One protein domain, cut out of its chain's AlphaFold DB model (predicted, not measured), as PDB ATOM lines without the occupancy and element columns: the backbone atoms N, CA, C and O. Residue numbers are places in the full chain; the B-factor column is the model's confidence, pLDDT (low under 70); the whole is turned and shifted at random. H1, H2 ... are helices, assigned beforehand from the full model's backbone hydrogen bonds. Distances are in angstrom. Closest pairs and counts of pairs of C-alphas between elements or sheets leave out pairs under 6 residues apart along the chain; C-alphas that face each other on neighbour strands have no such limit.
ATOM      1  N   ASP A  36     -13.773   1.552  -5.561       62.62
ATOM      2  CA  ASP A  36     -12.993   2.385  -6.483       62.62
ATOM      3  C   ASP A  36     -11.800   3.095  -5.819       62.62
ATOM      4  O   ASP A  36     -10.748   3.281  -6.434       62.62
ATOM      5  N   ALA A  37     -11.922   3.460  -4.542       71.56
ATOM      6  CA  ALA A  37     -10.848   4.120  -3.807       71.56
ATOM      7  C   ALA A  37      -9.695   3.152  -3.495       71.56
ATOM      8  O   ALA A  37      -8.534   3.561  -3.492       71.56
ATOM      9  N   ASP A  38      -9.981   1.861  -3.296       82.25
ATOM     10  CA  ASP A  38      -8.932   0.846  -3.162       82.25
ATOM     11  C   ASP A  38      -8.200   0.602  -4.494       82.25
ATOM     12  O   ASP A  38      -6.980   0.411  -4.497       82.25
ATOM     13  N   ALA A  39      -8.895   0.669  -5.636       90.56
ATOM     14  CA  ALA A  39      -8.264   0.569  -6.953       90.56
ATOM     15  C   ALA A  39      -7.308   1.744  -7.224       90.56
ATOM     16  O   ALA A  39      -6.164   1.523  -7.630       90.56
ATOM     17  N   ALA A  40      -7.733   2.976  -6.926       92.19
ATOM     18  CA  ALA A  40      -6.899   4.171  -7.071       92.19
ATOM     19  C   ALA A  40      -5.645   4.120  -6.178       92.19
ATOM     20  O   ALA A  40      -4.535   4.377  -6.648       92.19
ATOM     21  N   VAL A  41      -5.799   3.703  -4.914       94.44
ATOM     22  CA  VAL A  41      -4.676   3.481  -3.985       94.44
ATOM     23  C   VAL A  41      -3.692   2.457  -4.548       94.44
ATOM     24  O   VAL A  41      -2.482   2.679  -4.519       94.44
ATOM     25  N   ASN A  42      -4.194   1.333  -5.060       94.19
ATOM     26  CA  ASN A  42      -3.349   0.276  -5.605       94.19
ATOM     27  C   ASN A  42      -2.593   0.732  -6.854       94.19
ATOM     28  O   ASN A  42      -1.416   0.407  -7.001       94.19
ATOM     29  N   GLN A  43      -3.241   1.507  -7.727       95.69
ATOM     30  CA  GLN A  43      -2.602   2.072  -8.910       95.69
ATOM     31  C   GLN A  43      -1.502   3.071  -8.531       95.69
ATOM     32  O   GLN A  43      -0.408   3.016  -9.089       95.69
ATOM     33  N   ALA A  44      -1.765   3.966  -7.577       95.94
ATOM     34  CA  ALA A  44      -0.784   4.943  -7.117       95.94
ATOM     35  C   ALA A  44       0.416   4.263  -6.433       95.94
ATOM     36  O   ALA A  44       1.563   4.566  -6.753       95.94
ATOM     37  N   ALA A  45       0.164   3.258  -5.591       96.75
ATOM     38  CA  ALA A  45       1.223   2.462  -4.979       96.75
ATOM     39  C   ALA A  45       2.050   1.675  -6.013       96.75
ATOM     40  O   ALA A  45       3.260   1.535  -5.854       96.75
ATOM     41  N   ALA A  46       1.423   1.173  -7.082       96.56
ATOM     42  CA  ALA A  46       2.134   0.496  -8.165       96.56
ATOM     43  C   ALA A  46       3.050   1.449  -8.949       96.56
ATOM     44  O   ALA A  46       4.146   1.047  -9.330       96.56
ATOM     45  N   LYS A  47       2.636   2.708  -9.149       97.38
ATOM     46  CA  LYS A  47       3.488   3.739  -9.765       97.38
ATOM     47  C   LYS A  47       4.720   4.028  -8.910       97.38
ATOM     48  O   LYS A  47       5.823   4.038  -9.444       97.38
ATOM     49  N   ASP A  48       4.542   4.183  -7.598       97.62
ATOM     50  CA  ASP A  48       5.662   4.388  -6.669       97.62
ATOM     51  C   ASP A  48       6.631   3.196  -6.674       97.62
ATOM     52  O   ASP A  48       7.846   3.379  -6.735       97.62
ATOM     53  N   MET A  49       6.100   1.967  -6.679       97.56
ATOM     54  CA  MET A  49       6.918   0.759  -6.817       97.56
ATOM     55  C   MET A  49       7.707   0.745  -8.128       97.56
ATOM     56  O   MET A  49       8.887   0.406  -8.109       97.56
ATOM     57  N   GLY A  50       7.077   1.131  -9.242       96.44
ATOM     58  CA  GLY A  50       7.734   1.240 -10.545       96.44
ATOM     59  C   GLY A  50       8.923   2.198 -10.496       96.44
ATOM     60  O   GLY A  50      10.051   1.779 -10.748       96.44
ATOM     61  N   LEU A  51       8.689   3.433 -10.044       96.88
ATOM     62  CA  LEU A  51       9.726   4.460  -9.903       96.88
ATOM     63  C   LEU A  51      10.890   4.013  -9.010       96.88
ATOM     64  O   LEU A  51      12.053   4.246  -9.333       96.88
ATOM     65  N   LEU A  52      10.597   3.353  -7.885       96.75
ATOM     66  CA  LEU A  52      11.645   2.843  -7.004       96.75
ATOM     67  C   LEU A  52      12.449   1.717  -7.672       96.75
ATOM     68  O   LEU A  52      13.679   1.708  -7.593       96.75
ATOM     69  N   SER A  53      11.766   0.793  -8.351       95.19
ATOM     70  CA  SER A  53      12.390  -0.371  -8.989       95.19
ATOM     71  C   SER A  53      13.312  -0.021 -10.163       95.19
ATOM     72  O   SER A  53      14.247  -0.768 -10.444       95.19
ATOM     73  N   GLU A  54      13.102   1.131 -10.808       94.50
ATOM     74  CA  GLU A  54      13.985   1.654 -11.861       94.50
ATOM     75  C   GLU A  54      15.373   2.043 -11.328       94.50
ATOM     76  O   GLU A  54      16.359   1.990 -12.061       94.50
ATOM     77  N   THR A  55      15.465   2.417 -10.050       92.75
ATOM     78  CA  THR A  55      16.716   2.882  -9.424       92.75
ATOM     79  C   THR A  55      17.343   1.819  -8.529       92.75
ATOM     80  O   THR A  55      18.568   1.708  -8.423       92.75
ATOM     81  N   VAL A  56      16.506   1.020  -7.868       94.88
ATOM     82  CA  VAL A  56      16.923   0.082  -6.832       94.88
ATOM     83  C   VAL A  56      16.395  -1.307  -7.161       94.88
ATOM     84  O   VAL A  56      15.190  -1.526  -7.256       94.88
ATOM     85  N   LYS A  57      17.299  -2.285  -7.280       95.88
ATOM     86  CA  LYS A  57      16.907  -3.691  -7.396       95.88
ATOM     87  C   LYS A  57      16.449  -4.195  -6.031       95.88
ATOM     88  O   LYS A  57      17.257  -4.254  -5.109       95.88
ATOM     89  N   LEU A  58      15.177  -4.563  -5.932       96.50
ATOM     90  CA  LEU A  58      14.539  -5.016  -4.697       96.50
ATOM     91  C   LEU A  58      14.456  -6.544  -4.641       96.50
ATOM     92  O   LEU A  58      14.268  -7.199  -5.668       96.50
ATOM     93  N   THR A  59      14.548  -7.105  -3.437       97.31
ATOM     94  CA  THR A  59      14.175  -8.504  -3.181       97.31
ATOM     95  C   THR A  59      12.653  -8.669  -3.170       97.31
ATOM     96  O   THR A  59      11.906  -7.691  -3.081       97.31
ATOM     97  N   ASP A  60      12.162  -9.905  -3.224       96.19
ATOM     98  CA  ASP A  60      10.718 -10.178  -3.176       96.19
ATOM     99  C   ASP A  60      10.075  -9.699  -1.863       96.19
ATOM    100  O   ASP A  60       8.989  -9.109  -1.869       96.19
ATOM    101  N   ASP A  61      10.779  -9.863  -0.740       96.44
ATOM    102  CA  ASP A  61      10.323  -9.383   0.567       96.44
ATOM    103  C   ASP A  61      10.282  -7.855   0.631       96.44
ATOM    104  O   ASP A  61       9.301  -7.274   1.109       96.44
ATOM    105  N   GLN A  62      11.305  -7.183   0.091       97.56
ATOM    106  CA  GLN A  62      11.316  -5.724  -0.019       97.56
ATOM    107  C   GLN A  62      10.168  -5.241  -0.904       97.56
ATOM    108  O   GLN A  62       9.425  -4.349  -0.500       97.56
ATOM    109  N   ASN A  63       9.948  -5.877  -2.058       96.25
ATOM    110  CA  ASN A  63       8.837  -5.558  -2.952       96.25
ATOM    111  C   ASN A  63       7.485  -5.639  -2.234       96.25
ATOM    112  O   ASN A  63       6.668  -4.721  -2.326       96.25
ATOM    113  N   LYS A  64       7.242  -6.714  -1.481       95.81
ATOM    114  CA  LYS A  64       5.995  -6.899  -0.730       95.81
ATOM    115  C   LYS A  64       5.822  -5.844   0.364       95.81
ATOM    116  O   LYS A  64       4.738  -5.265   0.491       95.81
ATOM    117  N   ASN A  65       6.872  -5.587   1.141       97.06
ATOM    118  CA  ASN A  65       6.837  -4.636   2.251       97.06
ATOM    119  C   ASN A  65       6.646  -3.198   1.759       97.06
ATOM    120  O   ASN A  65       5.807  -2.469   2.291       97.06
ATOM    121  N   LEU A  66       7.360  -2.811   0.704       98.06
ATOM    122  CA  LEU A  66       7.303  -1.469   0.127       98.06
ATOM    123  C   LEU A  66       5.997  -1.222  -0.627       98.06
ATOM    124  O   LEU A  66       5.399  -0.158  -0.473       98.06
ATOM    125  N   LYS A  67       5.454  -2.229  -1.322       97.00
ATOM    126  CA  LYS A  67       4.108  -2.135  -1.903       97.00
ATOM    127  C   LYS A  67       3.066  -1.837  -0.827       97.00
ATOM    128  O   LYS A  67       2.231  -0.952  -1.008       97.00
ATOM    129  N   ARG A  68       3.128  -2.544   0.308       96.88
ATOM    130  CA  ARG A  68       2.231  -2.293   1.444       96.88
ATOM    131  C   ARG A  68       2.449  -0.896   2.028       96.88
ATOM    132  O   ARG A  68       1.470  -0.218   2.325       96.88
ATOM    133  N   LEU A  69       3.701  -0.451   2.149       98.12
ATOM    134  CA  LEU A  69       4.041   0.894   2.614       98.12
ATOM    135  C   LEU A  69       3.403   1.976   1.730       98.12
ATOM    136  O   LEU A  69       2.736   2.866   2.256       98.12
ATOM    137  N   PHE A  70       3.532   1.875   0.405       98.25
ATOM    138  CA  PHE A  70       2.944   2.845  -0.521       98.25
ATOM    139  C   PHE A  70       1.413   2.785  -0.549       98.25
ATOM    140  O   PHE A  70       0.761   3.826  -0.590       98.25
ATOM    141  N   GLN A  71       0.810   1.599  -0.427       97.00
ATOM    142  CA  GLN A  71      -0.641   1.492  -0.233       97.00
ATOM    143  C   GLN A  71      -1.082   2.229   1.038       97.00
ATOM    144  O   GLN A  71      -2.045   2.990   1.012       97.00
ATOM    145  N   THR A  72      -0.370   2.036   2.151       96.12
ATOM    146  CA  THR A  72      -0.654   2.737   3.405       96.12
ATOM    147  C   THR A  72      -0.462   4.248   3.260       96.12
ATOM    148  O   THR A  72      -1.338   4.984   3.707       96.12
ATOM    149  N   LYS A  73       0.595   4.717   2.579       97.19
ATOM    150  CA  LYS A  73       0.800   6.142   2.244       97.19
ATOM    151  C   LYS A  73      -0.443   6.730   1.583       97.19
ATOM    152  O   LYS A  73      -1.044   7.652   2.125       97.19
ATOM    153  N   HIS A  74      -0.862   6.161   0.452       97.31
ATOM    154  CA  HIS A  74      -1.985   6.688  -0.327       97.31
ATOM    155  C   HIS A  74      -3.315   6.605   0.427       97.31
ATOM    156  O   HIS A  74      -4.110   7.536   0.351       97.31
ATOM    157  N   LYS A  75      -3.537   5.559   1.236       95.69
ATOM    158  CA  LYS A  75      -4.716   5.480   2.120       95.69
ATOM    159  C   LYS A  75      -4.731   6.586   3.169       95.69
ATOM    160  O   LYS A  75      -5.771   7.197   3.382       95.69
ATOM    161  N   MET A  76      -3.595   6.853   3.812       95.12
ATOM    162  CA  MET A  76      -3.499   7.911   4.821       95.12
ATOM    163  C   MET A  76      -3.693   9.293   4.196       95.12
ATOM    164  O   MET A  76      -4.440  10.101   4.742       95.12
ATOM    165  N   LEU A  77      -3.090   9.548   3.033       95.50
ATOM    166  CA  LEU A  77      -3.224  10.819   2.316       95.50
ATOM    167  C   LEU A  77      -4.631  11.056   1.758       95.50
ATOM    168  O   LEU A  77      -5.048  12.204   1.638       95.50
ATOM    169  N   ALA A  78      -5.384   9.990   1.479       94.19
ATOM    170  CA  ALA A  78      -6.786  10.070   1.079       94.19
ATOM    171  C   ALA A  78      -7.750  10.378   2.245       94.19
ATOM    172  O   ALA A  78      -8.957  10.484   2.024       94.19
ATOM    173  N   THR A  79      -7.254  10.512   3.483       93.31
ATOM    174  CA  THR A  79      -8.095  10.836   4.643       93.31
ATOM    175  C   THR A  79      -8.726  12.225   4.470       93.31
ATOM    176  O   THR A  79      -7.996  13.201   4.267       93.31
ATOM    177  N   PRO A  80     -10.059  12.365   4.591       92.62
ATOM    178  CA  PRO A  80     -10.714  13.667   4.520       92.62
ATOM    179  C   PRO A  80     -10.204  14.632   5.598       92.62
ATOM    180  O   PRO A  80      -9.929  14.223   6.725       92.62
ATOM    181  N   ASN A  81     -10.136  15.926   5.273       93.44
ATOM    182  CA  ASN A  81      -9.730  16.997   6.197       93.44
ATOM    183  C   ASN A  81      -8.314  16.826   6.791       93.44
ATOM    184  O   ASN A  81      -8.044  17.252   7.916       93.44
ATOM    185  N   LEU A  82      -7.402  16.191   6.049       94.06
ATOM    186  CA  LEU A  82      -6.007  16.054   6.451       94.06
ATOM    187  C   LEU A  82      -5.277  17.403   6.345       94.06
ATOM    188  O   LEU A  82      -5.208  17.991   5.267       94.06
ATOM    189  N   THR A  83      -4.719  17.881   7.459       96.69
ATOM    190  CA  THR A  83      -3.932  19.122   7.493       96.69
ATOM    191  C   THR A  83      -2.548  18.926   6.874       96.69
ATOM    192  O   THR A  83      -2.007  17.819   6.881       96.69
ATOM    193  N   GLU A  84      -1.937  20.009   6.392       95.62
ATOM    194  CA  GLU A  84      -0.577  19.975   5.831       95.62
ATOM    195  C   GLU A  84       0.468  19.509   6.856       95.62
ATOM    196  O   GLU A  84       1.350  18.721   6.527       95.62
ATOM    197  N   GLU A  85       0.319  19.886   8.128       95.94
ATOM    198  CA  GLU A  85       1.178  19.394   9.216       95.94
ATOM    199  C   GLU A  85       1.109  17.865   9.346       95.94
ATOM    200  O   GLU A  85       2.133  17.189   9.459       95.94
ATOM    201  N   ARG A  86      -0.101  17.291   9.269       96.31
ATOM    202  CA  ARG A  86      -0.284  15.835   9.319       96.31
ATOM    203  C   ARG A  86       0.267  15.148   8.075       96.31
ATOM    204  O   ARG A  86       0.817  14.055   8.205       96.31
ATOM    205  N   LYS A  87       0.162  15.771   6.895       96.56
ATOM    206  CA  LYS A  87       0.818  15.272   5.675       96.56
ATOM    207  C   LYS A  87       2.332  15.236   5.843       96.56
ATOM    208  O   LYS A  87       2.921  14.194   5.589       96.56
ATOM    209  N   GLY A  88       2.939  16.301   6.369       97.19
ATOM    210  CA  GLY A  88       4.376  16.344   6.654       97.19
ATOM    211  C   GLY A  88       4.833  15.198   7.561       97.19
ATOM    212  O   GLY A  88       5.801  14.503   7.251       97.19
ATOM    213  N   VAL A  89       4.078  14.917   8.630       97.25
ATOM    214  CA  VAL A  89       4.345  13.767   9.513       97.25
ATOM    215  C   VAL A  89       4.204  12.435   8.770       97.25
ATOM    216  O   VAL A  89       5.006  11.525   8.984       97.25
ATOM    217  N   ILE A  90       3.207  12.288   7.892       97.62
ATOM    218  CA  ILE A  90       3.064  11.093   7.050       97.62
ATOM    219  C   ILE A  90       4.288  10.937   6.144       97.62
ATOM    220  O   ILE A  90       4.885   9.864   6.139       97.62
ATOM    221  N   TYR A  91       4.701  11.990   5.442       97.44
ATOM    222  CA  TYR A  91       5.844  11.968   4.528       97.44
ATOM    223  C   TYR A  91       7.133  11.547   5.234       97.44
ATOM    224  O   TYR A  91       7.796  10.607   4.793       97.44
ATOM    225  N   GLN A  92       7.421  12.136   6.397       97.38
ATOM    226  CA  GLN A  92       8.585  11.774   7.209       97.38
ATOM    227  C   GLN A  92       8.552  10.304   7.657       97.38
ATOM    228  O   GLN A  92       9.568   9.602   7.621       97.38
ATOM    229  N   ASN A  93       7.381   9.812   8.073       97.19
ATOM    230  CA  ASN A  93       7.217   8.417   8.475       97.19
ATOM    231  C   ASN A  93       7.389   7.452   7.297       97.19
ATOM    232  O   ASN A  93       7.987   6.387   7.465       97.19
ATOM    233  N   ILE A  94       6.868   7.803   6.120       98.00
ATOM    234  CA  ILE A  94       7.032   7.004   4.903       98.00
ATOM    235  C   ILE A  94       8.498   6.963   4.489       98.00
ATOM    236  O   ILE A  94       8.998   5.874   4.223       98.00
ATOM    237  N   GLU A  95       9.201   8.096   4.507       97.44
ATOM    238  CA  GLU A  95      10.634   8.142   4.207       97.44
ATOM    239  C   GLU A  95      11.442   7.260   5.166       97.44
ATOM    240  O   GLU A  95      12.217   6.406   4.734       97.44
ATOM    241  N   THR A  96      11.214   7.411   6.473       97.88
ATOM    242  CA  THR A  96      11.931   6.642   7.500       97.88
ATOM    243  C   THR A  96      11.701   5.141   7.325       97.88
ATOM    244  O   THR A  96      12.638   4.344   7.388       97.88
ATOM    245  N   LYS A  97      10.453   4.732   7.061       97.38
ATOM    246  CA  LYS A  97      10.109   3.324   6.829       97.38
ATOM    247  C   LYS A  97      10.683   2.796   5.519       97.38
ATOM    248  O   LYS A  97      11.173   1.671   5.515       97.38
ATOM    249  N   LEU A  98      10.659   3.588   4.447       97.69
ATOM    250  CA  LEU A  98      11.273   3.239   3.166       97.69
ATOM    251  C   LEU A  98      12.755   2.918   3.377       97.69
ATOM    252  O   LEU A  98      13.189   1.817   3.051       97.69
ATOM    253  N   LYS A  99      13.491   3.821   4.032       96.81
ATOM    254  CA  LYS A  99      14.912   3.629   4.344       96.81
ATOM    255  C   LYS A  99      15.158   2.435   5.271       96.81
ATOM    256  O   LYS A  99      16.128   1.727   5.078       96.81
ATOM    257  N   SER A 100      14.259   2.141   6.213       97.69
ATOM    258  CA  SER A 100      14.412   0.986   7.118       97.69
ATOM    259  C   SER A 100      14.277  -0.391   6.451       97.69
ATOM    260  O   SER A 100      14.674  -1.391   7.042       97.69
ATOM    261  N   VAL A 101      13.676  -0.461   5.258       97.31
ATOM    262  CA  VAL A 101      13.470  -1.719   4.512       97.31
ATOM    263  C   VAL A 101      14.601  -1.973   3.508       97.31
ATOM    264  O   VAL A 101      14.824  -3.114   3.095       97.31
ATOM    265  N   LEU A 102      15.295  -0.914   3.103       97.12
ATOM    266  CA  LEU A 102      16.397  -0.963   2.151       97.12
ATOM    267  C   LEU A 102      17.725  -1.232   2.870       97.12
ATOM    268  O   LEU A 102      17.896  -0.887   4.038       97.12
ATOM    269  N   ASP A 103      18.670  -1.847   2.167       97.19
ATOM    270  CA  ASP A 103      20.052  -1.958   2.633       97.19
ATOM    271  C   ASP A 103      20.848  -0.662   2.379       97.19
ATOM    272  O   ASP A 103      20.376   0.269   1.725       97.19
ATOM    273  N   ALA A 104      22.071  -0.589   2.910       97.06
ATOM    274  CA  ALA A 104      22.898   0.614   2.831       97.06
ATOM    275  C   ALA A 104      23.207   1.054   1.387       97.06
ATOM    276  O   ALA A 104      23.176   2.252   1.097       97.06
ATOM    277  N   ASP A 105      23.448   0.112   0.472       96.81
ATOM    278  CA  ASP A 105      23.768   0.418  -0.925       96.81
ATOM    279  C   ASP A 105      22.528   0.920  -1.672       96.81
ATOM    280  O   ASP A 105      22.593   1.848  -2.485       96.81
ATOM    281  N   GLN A 106      21.375   0.319  -1.389       97.62
ATOM    282  CA  GLN A 106      20.083   0.741  -1.912       97.62
ATOM    283  C   GLN A 106      19.697   2.140  -1.405       97.62
ATOM    284  O   GLN A 106      19.234   2.964  -2.197       97.62
ATOM    285  N   ILE A 107      19.930   2.433  -0.119       97.19
ATOM    286  CA  ILE A 107      19.725   3.768   0.464       97.19
ATOM    287  C   ILE A 107      20.643   4.783  -0.216       97.19
ATOM    288  O   ILE A 107      20.158   5.820  -0.654       97.19
ATOM    289  N   ALA A 108      21.932   4.477  -0.382       96.69
ATOM    290  CA  ALA A 108      22.879   5.387  -1.025       96.69
ATOM    291  C   ALA A 108      22.470   5.734  -2.469       96.69
ATOM    292  O   ALA A 108      22.547   6.895  -2.878       96.69
ATOM    293  N   LYS A 109      21.977   4.751  -3.238       95.50
ATOM    294  CA  LYS A 109      21.438   4.982  -4.591       95.50
ATOM    295  C   LYS A 109      20.201   5.872  -4.578       95.50
ATOM    296  O   LYS A 109      20.073   6.743  -5.433       95.50
ATOM    297  N   LEU A 110      19.305   5.653  -3.619       95.12
ATOM    298  CA  LEU A 110      18.093   6.448  -3.479       95.12
ATOM    299  C   LEU A 110      18.402   7.891  -3.047       95.12
ATOM    300  O   LEU A 110      17.879   8.824  -3.647       95.12
ATOM    301  N   ASP A 111      19.287   8.084  -2.067       94.06
ATOM    302  CA  ASP A 111      19.691   9.405  -1.563       94.06
ATOM    303  C   ASP A 111      20.512  10.198  -2.596       94.06
ATOM    304  O   ASP A 111      20.480  11.429  -2.605       94.06
ATOM    305  N   SER A 112      21.173   9.510  -3.531       95.75
ATOM    306  CA  SER A 112      21.808  10.141  -4.698       95.75
ATOM    307  C   SER A 112      20.791  10.731  -5.690       95.75
ATOM    308  O   SER A 112      21.180  11.464  -6.599       95.75
ATOM    309  N   ASN A 113      19.494  10.438  -5.528       95.44
ATOM    310  CA  ASN A 113      18.402  10.985  -6.328       95.44
ATOM    311  C   ASN A 113      17.329  11.646  -5.431       95.44
ATOM    312  O   ASN A 113      16.246  11.085  -5.216       95.44
ATOM    313  N   PRO A 114      17.590  12.863  -4.919       94.81
ATOM    314  CA  PRO A 114      16.672  13.552  -4.009       94.81
ATOM    315  C   PRO A 114      15.312  13.869  -4.648       94.81
ATOM    316  O   PRO A 114      14.298  13.927  -3.950       94.81
ATOM    317  N   GLU A 115      15.251  14.035  -5.973       95.75
ATOM    318  CA  GLU A 115      13.983  14.225  -6.682       95.75
ATOM    319  C   GLU A 115      13.112  12.969  -6.648       95.75
ATOM    320  O   GLU A 115      11.904  13.063  -6.416       95.75
ATOM    321  N   LEU A 116      13.709  11.790  -6.857       95.19
ATOM    322  CA  LEU A 116      13.006  10.517  -6.727       95.19
ATOM    323  C   LEU A 116      12.535  10.304  -5.292       95.19
ATOM    324  O   LEU A 116      11.367   9.977  -5.084       95.19
ATOM    325  N   LEU A 117      13.406  10.531  -4.305       95.12
ATOM    326  CA  LEU A 117      13.041  10.395  -2.897       95.12
ATOM    327  C   LEU A 117      11.833  11.273  -2.552       95.12
ATOM    328  O   LEU A 117      10.882  10.797  -1.930       95.12
ATOM    329  N   LYS A 118      11.823  12.522  -3.030       95.75
ATOM    330  CA  LYS A 118      10.685  13.427  -2.869       95.75
ATOM    331  C   LYS A 118       9.420  12.872  -3.525       95.75
ATOM    332  O   LYS A 118       8.399  12.820  -2.857       95.75
ATOM    333  N   LYS A 119       9.484  12.389  -4.773       95.75
ATOM    334  CA  LYS A 119       8.329  11.783  -5.477       95.75
ATOM    335  C   LYS A 119       7.763  10.554  -4.758       95.75
ATOM    336  O   LYS A 119       6.556  10.337  -4.757       95.75
ATOM    337  N   LEU A 120       8.622   9.733  -4.157       95.50
ATOM    338  CA  LEU A 120       8.191   8.523  -3.451       95.50
ATOM    339  C   LEU A 120       7.550   8.827  -2.092       95.50
ATOM    340  O   LEU A 120       6.754   8.024  -1.597       95.50
ATOM    341  N   THR A 121       7.877   9.968  -1.488       94.19
ATOM    342  CA  THR A 121       7.505  10.283  -0.104       94.19
ATOM    343  C   THR A 121       6.447  11.373   0.020       94.19
ATOM    344  O   THR A 121       5.650  11.256   0.946       94.19
ATOM    345  N   HIS A 122       6.393  12.352  -0.892       92.88
ATOM    346  CA  HIS A 122       5.507  13.530  -0.862       92.88
ATOM    347  C   HIS A 122       4.425  13.474  -1.946       92.88
ATOM    348  O   HIS A 122       3.255  13.797  -1.620       92.88
TER     349      HIS A 122
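What this domain is: This is residues 36 to 122 of the 122 residues of an uncharacterized protein of Flavobacterium album (UniProt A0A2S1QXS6). The longest helix, H1, crosses the first arm of a helical hairpin, H2 and H3, and the short helix H5 packs across the open side between H1 and H3, while the short helix H4 makes the turn at one end between H3 and H5. Seen along the longest axis, H1, H2, H3 and H5 stand around a four-cornered core, and residues 79 to 85, of which 84 and 85 belong to H3, stick out at the end away from H4. The printed part has 87 residues with five named helices in the order H1 to H5 and no named strand, and its class is all helix. It is compact, with a radius of gyration of the C-alphas of 12.7 A and spans of 38 by 27 by 19 A.

How they stand to each other: Begin at H1, residues 36 to 55, and look at its residues 41 to 49, which alone touch H2, residues 60 to 77. Their closest C-alphas, those of Ala 45 and Phe 70, are 4.8 A apart, and the lines stand at a steep tilt of 49 degrees, opposite ways. From H2 go to H3, residues 84 to 101: the two touch as a hairpin, at a shallow tilt of 4 degrees, opposite ways, closest at the C-alphas of Gln 62 and Val 101, 6.4 A. H1 and H3 are apart. H5, residues 114 to 121, touches H1 at its residues 48 to 52 alone, at a shallow tilt of 26 degrees, opposite ways; the closest C-alphas are those of Asp 48 and Leu 120, 5.8 A. H5 also touches H3 at its residues 91 to 95 alone, about perpendicular at 75 degrees, with the C-alphas of Tyr 91 and Thr 121 closest at 5.2 A. H4, residues 104 to 111, and H5 touch only at the corner, and only just, with 3 pairs of C-alphas within 8 A, the closest being Leu 110 and Leu 117 at 6.4 A. In H2, H3, H4 and H5 every O i to N i+4 pair is within hydrogen-bond range; in H1 15 of 16 are.

Where its parts are: Find C-alpha 36 at (-12.993, 2.385, -6.483); from there H1 runs 29.9 A to C-alpha 55 at (16.716, 2.882, -9.424). H2 spans 25.8 A and H3 25.9 A. H4 spans 10.3 A, and H5 10.5 A, ending at C-alpha 121 at (7.505, 10.283, -0.104).

The domain as a whole: Look for the two farthest C-alphas at Asn 81 and Asp 105, 38.0 A apart. The printed part has no cut and no long link. The mean pLDDT of the printed part is 95.3, and residue 36 alone is under 70.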